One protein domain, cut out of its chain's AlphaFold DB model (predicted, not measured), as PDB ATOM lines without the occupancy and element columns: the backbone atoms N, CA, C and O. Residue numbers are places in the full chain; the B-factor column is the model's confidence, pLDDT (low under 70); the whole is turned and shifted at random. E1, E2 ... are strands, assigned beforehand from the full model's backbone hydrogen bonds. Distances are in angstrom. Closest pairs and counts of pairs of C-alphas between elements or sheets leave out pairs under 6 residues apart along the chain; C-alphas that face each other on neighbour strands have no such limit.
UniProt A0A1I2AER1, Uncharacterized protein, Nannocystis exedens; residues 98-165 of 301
ATOM      1  N   LYS A  98      47.569 -35.479  32.957       93.94
ATOM      2  CA  LYS A  98      48.483 -36.528  33.417       93.94
ATOM      3  C   LYS A  98      48.707 -37.560  32.321       93.94
ATOM      4  O   LYS A  98      47.885 -37.673  31.412       93.94
ATOM      5  N   CYS A  99      49.788 -38.323  32.422       92.69
ATOM      6  CA  CYS A  99      50.036 -39.413  31.489       92.69
ATOM      7  C   CYS A  99      49.194 -40.633  31.892       92.69
ATOM      8  O   CYS A  99      49.259 -41.059  33.043       92.69
ATOM      9  N   SER A 100      48.384 -41.165  30.978       89.56
ATOM     10  CA  SER A 100      47.576 -42.371  31.205       89.56
ATOM     11  C   SER A 100      47.485 -43.203  29.921       89.56
ATOM     12  O   SER A 100      47.939 -42.777  28.856       89.56
ATOM     13  N   ALA A 101      46.924 -44.405  30.024       84.81
ATOM     14  CA  ALA A 101      46.619 -45.242  28.873       84.81
ATOM     15  C   ALA A 101      45.230 -44.890  28.326       84.81
ATOM     16  O   ALA A 101      44.230 -44.984  29.033       84.81
ATOM     17  N   GLU A 102      45.152 -44.508  27.056       77.12
ATOM     18  CA  GLU A 102      43.926 -44.166  26.350       77.12
ATOM     19  C   GLU A 102      43.710 -45.069  25.131       77.12
ATOM     20  O   GLU A 102      44.608 -45.343  24.334       77.12
ATOM     21  N   GLY A 103      42.457 -45.484  24.954       69.88
ATOM     22  CA  GLY A 103      41.997 -46.230  23.793       69.88
ATOM     23  C   GLY A 103      41.364 -47.563  24.178       69.88
ATOM     24  O   GLY A 103      41.558 -48.065  25.285       69.88
ATOM     25  N   PRO A 104      40.564 -48.156  23.282       67.44
ATOM     26  CA  PRO A 104      40.121 -49.520  23.491       67.44
ATOM     27  C   PRO A 104      41.331 -50.470  23.390       67.44
ATOM     28  O   PRO A 104      42.199 -50.249  22.543       67.44
ATOM     29  N   PRO A 105      41.376 -51.554  24.182       62.59
ATOM     30  CA  PRO A 105      42.385 -52.592  24.015       62.59
ATOM     31  C   PRO A 105      42.377 -53.176  22.583       62.59
ATOM     32  O   PRO A 105      41.317 -53.225  21.946       62.59
ATOM     33  N   PRO A 106      43.506 -53.705  22.080       65.88
ATOM     34  CA  PRO A 106      44.787 -53.854  22.771       65.88
ATOM     35  C   PRO A 106      45.534 -52.521  22.899       65.88
ATOM     36  O   PRO A 106      45.581 -51.749  21.946       65.88
ATOM     37  N   LEU A 107      46.125 -52.284  24.072       71.88
ATOM     38  CA  LEU A 107      46.991 -51.133  24.301       71.88
ATOM     39  C   LEU A 107      48.382 -51.385  23.712       71.88
ATOM     40  O   LEU A 107      48.883 -52.513  23.703       71.88
ATOM     41  N   ASP A 108      49.012 -50.326  23.225       75.44
ATOM     42  CA  ASP A 108      50.427 -50.314  22.887       75.44
ATOM     43  C   ASP A 108      51.089 -49.028  23.407       75.44
ATOM     44  O   ASP A 108      50.472 -48.208  24.083       75.44
ATOM     45  N   TYR A 109      52.375 -48.838  23.117       71.06
ATOM     46  CA  TYR A 109      53.097 -47.633  23.538       71.06
ATOM     47  C   TYR A 109      52.523 -46.333  22.937       71.06
ATOM     48  O   TYR A 109      52.820 -45.254  23.438       71.06
ATOM     49  N   GLN A 110      51.728 -46.413  21.866       75.06
ATOM     50  CA  GLN A 110      51.033 -45.274  21.261       75.06
ATOM     51  C   GLN A 110      49.694 -44.990  21.952       75.06
ATOM     52  O   GLN A 110      49.110 -43.936  21.717       75.06
ATOM     53  N   SER A 111      49.217 -45.902  22.805       84.69
ATOM     54  CA  SER A 111      48.063 -45.691  23.680       84.69
ATOM     55  C   SER A 111      48.388 -44.811  24.886       84.69
ATOM     56  O   SER A 111      47.483 -44.441  25.617       84.69
ATOM     57  N   ILE A 112      49.653 -44.464  25.126       88.25
ATOM     58  CA  ILE A 112      50.042 -43.597  26.239       88.25
ATOM     59  C   ILE A 112      49.926 -42.128  25.820       88.25
ATOM     60  O   ILE A 112      50.706 -41.639  24.997       88.25
ATOM     61  N   THR A 113      48.958 -41.419  26.396       90.00
ATOM     62  CA  THR A 113      48.625 -40.032  26.045       90.00
ATOM     63  C   THR A 113      48.319 -39.187  27.280       90.00
ATOM     64  O   THR A 113      48.045 -39.681  28.378       90.00
ATOM     65  N   CYS A 114      48.354 -37.868  27.103       92.44
ATOM     66  CA  CYS A 114      47.947 -36.930  28.140       92.44
ATOM     67  C   CYS A 114      46.422 -36.863  28.282       92.44
ATOM     68  O   CYS A 114      45.733 -36.314  27.421       92.44
ATOM     69  N   SER A 115      45.910 -37.334  29.418       91.81
ATOM     70  CA  SER A 115      44.495 -37.282  29.798       91.81
ATOM     71  C   SER A 115      44.217 -36.145  30.793       91.81
ATOM     72  O   SER A 115      45.068 -35.870  31.643       91.81
ATOM     73  N   PRO A 116      43.059 -35.457  30.722       92.44
ATOM     74  CA  PRO A 116      42.703 -34.420  31.692       92.44
ATOM     75  C   PRO A 116      42.632 -34.964  33.123       92.44
ATOM     76  O   PRO A 116      42.079 -36.037  33.347       92.44
ATOM     77  N   ILE A 117      43.123 -34.191  34.091       94.94
ATOM     78  CA  ILE A 117      42.978 -34.501  35.520       94.94
ATOM     79  C   ILE A 117      41.577 -34.072  35.974       94.94
ATOM     80  O   ILE A 117      41.090 -32.997  35.602       94.94
ATOM     81  N   VAL A 118      40.916 -34.900  36.783       95.62
ATOM     82  CA  VAL A 118      39.619 -34.560  37.383       95.62
ATOM     83  C   VAL A 118      39.767 -33.459  38.444       95.62
ATOM     84  O   VAL A 118      40.852 -33.189  38.945       95.62
ATOM     85  N   ALA A 119      38.674 -32.773  38.786       94.44
ATOM     86  CA  ALA A 119      38.739 -31.623  39.697       94.44
ATOM     87  C   ALA A 119      39.179 -31.988  41.131       94.44
ATOM     88  O   ALA A 119      39.805 -31.168  41.801       94.44
ATOM     89  N   GLU A 120      38.839 -33.192  41.585       95.88
ATOM     90  CA  GLU A 120      39.184 -33.747  42.895       95.88
ATOM     91  C   GLU A 120      39.777 -35.143  42.649       95.88
ATOM     92  O   GLU A 120      39.016 -36.106  42.601       95.88
ATOM     93  N   PRO A 121      41.085 -35.242  42.348       97.44
ATOM     94  CA  PRO A 121      41.693 -36.513  41.984       97.44
ATOM     95  C   PRO A 121      41.941 -37.409  43.200       97.44
ATOM     96  O   PRO A 121      42.396 -36.935  44.248       97.44
ATOM     97  N   ASP A 122      41.692 -38.704  43.019       98.25
ATOM     98  CA  ASP A 122      41.956 -39.746  44.009       98.25
ATOM     99  C   ASP A 122      43.472 -39.944  44.186       98.25
ATOM    100  O   ASP A 122      44.266 -39.799  43.247       98.25
ATOM    101  N   GLN A 123      43.886 -40.238  45.414       97.62
ATOM    102  CA  GLN A 123      45.286 -40.365  45.811       97.62
ATOM    103  C   GLN A 123      45.734 -41.832  45.849       97.62
ATOM    104  O   GLN A 123      44.927 -42.754  45.765       97.62
ATOM    105  N   ALA A 124      47.042 -42.063  45.978       94.88
ATOM    106  CA  ALA A 124      47.614 -43.411  45.997       94.88
ATOM    107  C   ALA A 124      46.943 -44.310  47.055       94.88
ATOM    108  O   ALA A 124      46.807 -43.919  48.217       94.88
ATOM    109  N   GLY A 125      46.538 -45.514  46.644       92.88
ATOM    110  CA  GLY A 125      45.825 -46.484  47.481       92.88
ATOM    111  C   GLY A 125      44.334 -46.192  47.701       92.88
ATOM    112  O   GLY A 125      43.658 -46.986  48.356       92.88
ATOM    113  N   GLU A 126      43.795 -45.081  47.187       96.62
ATOM    114  CA  GLU A 126      42.357 -44.805  47.212       96.62
ATOM    115  C   GLU A 126      41.638 -45.512  46.054       96.62
ATOM    116  O   GLU A 126      42.231 -45.828  45.019       96.62
ATOM    117  N   ALA A 127      40.342 -45.770  46.241       95.50
ATOM    118  CA  ALA A 127      39.504 -46.345  45.196       95.50
ATOM    119  C   ALA A 127      39.331 -45.344  44.047       95.50
ATOM    120  O   ALA A 127      39.038 -44.178  44.292       95.50
ATOM    121  N   CYS A 128      39.440 -45.822  42.812       95.62
ATOM    122  CA  CYS A 128      39.358 -45.008  41.601       95.62
ATOM    123  C   CYS A 128      38.315 -45.528  40.619       95.62
ATOM    124  O   CYS A 128      37.794 -46.635  40.762       95.62
ATOM    125  N   GLN A 129      38.019 -44.725  39.599       94.50
ATOM    126  CA  GLN A 129      37.079 -45.051  38.536       94.50
ATOM    127  C   GLN A 129      37.694 -44.769  37.164       94.50
ATOM    128  O   GLN A 129      38.120 -43.648  36.879       94.50
ATOM    129  N   VAL A 130      37.629 -45.752  36.264       91.75
ATOM    130  CA  VAL A 130      37.852 -45.530  34.830       91.75
ATOM    131  C   VAL A 130      36.617 -44.846  34.236       91.75
ATOM    132  O   VAL A 130      35.482 -45.296  34.415       91.75
ATOM    133  N   LEU A 131      36.831 -43.729  33.538       89.12
ATOM    134  CA  LEU A 131      35.786 -42.808  33.063       89.12
ATOM    135  C   LEU A 131      35.185 -43.198  31.704       89.12
ATOM    136  O   LEU A 131      34.298 -42.517  31.181       89.12
ATOM    137  N   VAL A 132      35.666 -44.290  31.123       83.38
ATOM    138  CA  VAL A 132      35.203 -44.860  29.857       83.38
ATOM    139  C   VAL A 132      34.794 -46.316  30.059       83.38
ATOM    140  O   VAL A 132      35.105 -46.931  31.073       83.38
ATOM    141  N   GLN A 133      34.070 -46.889  29.098       75.94
ATOM    142  CA  GLN A 133      33.760 -48.318  29.149       75.94
ATOM    143  C   GLN A 133      35.031 -49.148  28.919       75.94
ATOM    144  O   GLN A 133      35.654 -49.020  27.867       75.94
ATOM    145  N   GLY A 134      35.360 -50.031  29.863       73.62
ATOM    146  CA  GLY A 134      36.525 -50.918  29.806       73.62
ATOM    147  C   GLY A 134      37.356 -50.856  31.089       73.62
ATOM    148  O   GLY A 134      36.886 -50.342  32.100       73.62
ATOM    149  N   HIS A 135      38.577 -51.394  31.033       73.25
ATOM    150  CA  HIS A 135      39.546 -51.401  32.153       73.25
ATOM    151  C   HIS A 135      40.661 -50.374  31.962       73.25
ATOM    152  O   HIS A 135      41.499 -50.205  32.832       73.25
ATOM    153  N   PHE A 136      40.676 -49.702  30.810       79.25
ATOM    154  CA  PHE A 136      41.738 -48.793  30.412       79.25
ATOM    155  C   PHE A 136      41.135 -47.509  29.864       79.25
ATOM    156  O   PHE A 136      40.172 -47.546  29.091       79.25
ATOM    157  N   GLY A 137      41.708 -46.383  30.260       82.00
ATOM    158  CA  GLY A 137      41.282 -45.068  29.821       82.00
ATOM    159  C   GLY A 137      41.572 -43.992  30.859       82.00
ATOM    160  O   GLY A 137      42.167 -44.273  31.899       82.00
ATOM    161  N   PRO A 138      41.088 -42.764  30.601       88.69
ATOM    162  CA  PRO A 138      41.105 -41.697  31.584       88.69
ATOM    163  C   PRO A 138      40.463 -42.164  32.887       88.69
ATOM    164  O   PRO A 138      39.381 -42.757  32.879       88.69
ATOM    165  N   ASP A 139      41.124 -41.865  33.990       94.00
ATOM    166  CA  ASP A 139      40.750 -42.326  35.316       94.00
ATOM    167  C   ASP A 139      40.772 -41.166  36.324       94.00
ATOM    168  O   ASP A 139      41.196 -40.050  36.007       94.00
ATOM    169  N   THR A 140      40.259 -41.409  37.525       96.19
ATOM    170  CA  THR A 140      40.124 -40.385  38.569       96.19
ATOM    171  C   THR A 140      41.379 -40.165  39.415       96.19
ATOM    172  O   THR A 140      41.386 -39.230  40.213       96.19
ATOM    173  N   CYS A 141      42.450 -40.942  39.237       96.88
ATOM    174  CA  CYS A 141      43.669 -40.798  40.032       96.88
ATOM    175  C   CYS A 141      44.457 -39.524  39.684       96.88
ATOM    176  O   CYS A 141      44.390 -39.015  38.561       96.88
ATOM    177  N   ASP A 142      45.256 -39.033  40.626       97.38
ATOM    178  CA  ASP A 142      46.115 -37.855  40.443       97.38
ATOM    179  C   ASP A 142      47.304 -38.098  39.484       97.38
ATOM    180  O   ASP A 142      47.502 -39.181  38.926       97.38
ATOM    181  N   VAL A 143      48.103 -37.057  39.249       96.12
ATOM    182  CA  VAL A 143      49.329 -37.109  38.442       96.12
ATOM    183  C   VAL A 143      50.304 -38.145  38.997       96.12
ATOM    184  O   VAL A 143      50.578 -38.176  40.194       96.12
ATOM    185  N   GLY A 144      50.887 -38.956  38.107       95.06
ATOM    186  CA  GLY A 144      51.799 -40.034  38.497       95.06
ATOM    187  C   GLY A 144      51.097 -41.256  39.090       95.06
ATOM    188  O   GLY A 144      51.780 -42.136  39.605       95.06
ATOM    189  N   LEU A 145      49.765 -41.319  39.012       95.50
ATOM    190  CA  LEU A 145      48.963 -42.453  39.450       95.50
ATOM    191  C   LEU A 145      48.120 -43.003  38.295       95.50
ATOM    192  O   LEU A 145      47.669 -42.258  37.415       95.50
ATOM    193  N   PHE A 146      47.868 -44.305  38.341       93.19
ATOM    194  CA  PHE A 146      47.068 -45.041  37.371       93.19
ATOM    195  C   PHE A 146      46.031 -45.901  38.098       93.19
ATOM    196  O   PHE A 146      46.328 -46.461  39.149       93.19
ATOM    197  N   CYS A 147      44.818 -45.987  37.557       93.12
ATOM    198  CA  CYS A 147      43.769 -46.822  38.135       93.12
ATOM    199  C   CYS A 147      43.988 -48.275  37.708       93.12
ATOM    200  O   CYS A 147      43.727 -48.616  36.554       93.12
ATOM    201  N   ASP A 148      44.505 -49.093  38.621       89.50
ATOM    202  CA  ASP A 148      44.836 -50.499  38.385       89.50
ATOM    203  C   ASP A 148      43.822 -51.436  39.056       89.50
ATOM    204  O   ASP A 148      42.941 -50.976  39.791       89.50
ATOM    205  N   GLU A 149      43.910 -52.738  38.762       85.81
ATOM    206  CA  GLU A 149      43.027 -53.783  39.322       85.81
ATOM    207  C   GLU A 149      41.539 -53.464  39.094       85.81
ATOM    208  O   GLU A 149      40.663 -53.635  39.945       85.81
ATOM    209  N   VAL A 150      41.249 -52.917  37.911       87.38
ATOM    210  CA  VAL A 150      39.928 -52.389  37.581       87.38
ATOM    211  C   VAL A 150      38.935 -53.530  37.383       87.38
ATOM    212  O   VAL A 150      38.995 -54.262  36.389       87.38
ATOM    213  N   ASP A 151      37.939 -53.623  38.266       85.31
ATOM    214  CA  ASP A 151      36.843 -54.576  38.124       85.31
ATOM    215  C   ASP A 151      36.101 -54.314  36.802       85.31
ATOM    216  O   ASP A 151      35.650 -53.195  36.516       85.31
ATOM    217  N   PRO A 152      35.906 -55.355  35.979       80.62
ATOM    218  CA  PRO A 152      35.432 -55.165  34.629       80.62
ATOM    219  C   PRO A 152      33.956 -54.812  34.485       80.62
ATOM    220  O   PRO A 152      33.527 -54.361  33.421       80.62
ATOM    221  N   GLN A 153      33.164 -55.051  35.525       83.31
ATOM    222  CA  GLN A 153      31.730 -54.783  35.546       83.31
ATOM    223  C   GLN A 153      31.422 -53.377  36.059       83.31
ATOM    224  O   GLN A 153      30.442 -52.763  35.634       83.31
ATOM    225  N   THR A 154      32.236 -52.887  36.986       87.81
ATOM    226  CA  THR A 154      32.028 -51.623  37.699       87.81
ATOM    227  C   THR A 154      32.946 -50.509  37.197       87.81
ATOM    228  O   THR A 154      32.576 -49.337  37.266       87.81
ATOM    229  N   GLY A 155      34.106 -50.857  36.634       88.44
ATOM    230  CA  GLY A 155      35.143 -49.908  36.235       88.44
ATOM    231  C   GLY A 155      35.875 -49.281  37.423       88.44
ATOM    232  O   GLY A 155      36.528 -48.254  37.243       88.44
ATOM    233  N   THR A 156      35.739 -49.855  38.623       92.19
ATOM    234  CA  THR A 156      36.411 -49.376  39.834       92.19
ATOM    235  C   THR A 156      37.676 -50.170  40.106       92.19
ATOM    236  O   THR A 156      37.642 -51.392  39.987       92.19
ATOM    237  N   GLY A 157      38.737 -49.494  40.528       91.94
ATOM    238  CA  GLY A 157      40.012 -50.105  40.903       91.94
ATOM    239  C   GLY A 157      40.669 -49.356  42.059       91.94
ATOM    240  O   GLY A 157      39.979 -48.673  42.826       91.94
ATOM    241  N   THR A 158      41.995 -49.426  42.134       92.75
ATOM    242  CA  THR A 158      42.810 -48.702  43.121       92.75
ATOM    243  C   THR A 158      43.862 -47.840  42.426       92.75
ATOM    244  O   THR A 158      44.463 -48.252  41.435       92.75
ATOM    245  N   CYS A 159      44.109 -46.628  42.929       95.12
ATOM    246  CA  CYS A 159      45.177 -45.783  42.400       95.12
ATOM    247  C   CYS A 159      46.561 -46.343  42.753       95.12
ATOM    248  O   CYS A 159      47.039 -46.165  43.877       95.12
ATOM    249  N   ALA A 160      47.217 -46.958  41.773       93.25
ATOM    250  CA  ALA A 160      48.590 -47.434  41.845       93.25
ATOM    251  C   ALA A 160      49.580 -46.333  41.441       93.25
ATOM    252  O   ALA A 160      49.281 -45.461  40.619       93.25
ATOM    253  N   VAL A 161      50.779 -46.366  42.021       95.38
ATOM    254  CA  VAL A 161      51.836 -45.391  41.733       95.38
ATOM    255  C   VAL A 161      52.556 -45.784  40.447       95.38
ATOM    256  O   VAL A 161      53.021 -46.910  40.319       95.38
ATOM    257  N   ILE A 162      52.689 -44.851  39.506       95.25
ATOM    258  CA  ILE A 162      53.513 -45.042  38.310       95.25
ATOM    259  C   ILE A 162      54.983 -44.874  38.702       95.25
ATOM    260  O   ILE A 162      55.348 -43.919  39.397       95.25
ATOM    261  N   CYS A 163      55.842 -45.777  38.232       95.75
ATOM    262  CA  CYS A 163      57.272 -45.709  38.499       95.75
ATOM    263  C   CYS A 163      57.866 -44.377  38.045       95.75
ATOM    264  O   CYS A 163      57.600 -43.886  36.948       95.75
ATOM    265  N   GLN A 164      58.764 -43.831  38.858       94.81
ATOM    266  CA  GLN A 164      59.500 -42.615  38.533       94.81
ATOM    267  C   GLN A 164      60.850 -42.940  37.880       94.81
ATOM    268  O   GLN A 164      61.260 -44.096  37.759       94.81
ATOM    269  N   GLY A 165      61.585 -41.901  37.480       93.62
ATOM    270  CA  GLY A 165      62.939 -42.036  36.948       93.62
ATOM    271  C   GLY A 165      62.938 -42.332  35.453       93.62
ATOM    272  O   GLY A 165      62.655 -41.447  34.652       93.62
TER     273      GLY A 165
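Overview. This is residues 98 to 165 of the 301 residues of an uncharacterized protein of Nannocystis exedens (UniProt A0A1I2AER1). Little regular structure: a small, loop-rich body holds a two-strand hairpin, E1 and E2, and a separate small antiparallel sheet, in the order E3, E5, E4, with one long stretch without a named element, residues 130 to 144, between E3 and E4 along the chain. The 68 printed residues have no named helix and five strands, E1 to E5, in an all-strand class with only 22 residues in named elements. The whole is compact, with a radius of gyration of the C-alphas of 10.8 A and spans of 32 by 26 by 20 A.

Along the chain. E1, residues 98 to 101, begins at C-alpha 98 (48.483, -36.528, 33.417) and is 10.0 A long. E2, 112 to 116, is 13.0 A; E3, 127 to 129, 7.2 A; E4, 145 to 148, 9.1 A. E5, 156 to 161, is 16.0 A and ends at C-alpha 161 (51.836, -45.391, 41.733).

Arrangement. E1 and E2 are an antiparallel hairpin, with N 100 and O 113 within hydrogen-bond range at 3.0 A. Inner strand E5 has staggered pairing: antiparallel with E3 over 156 to 158, N 128 to O 157 2.9 A, and in a hairpin with E4 over 158 to 161, N 160 to O 146 2.8 A. E1 and E5 are apart.

Size, cuts and confidence. The printed part has no cut. The link E3 to E4 is long, 15 residues. Residues 103 to 106 are under pLDDT 70.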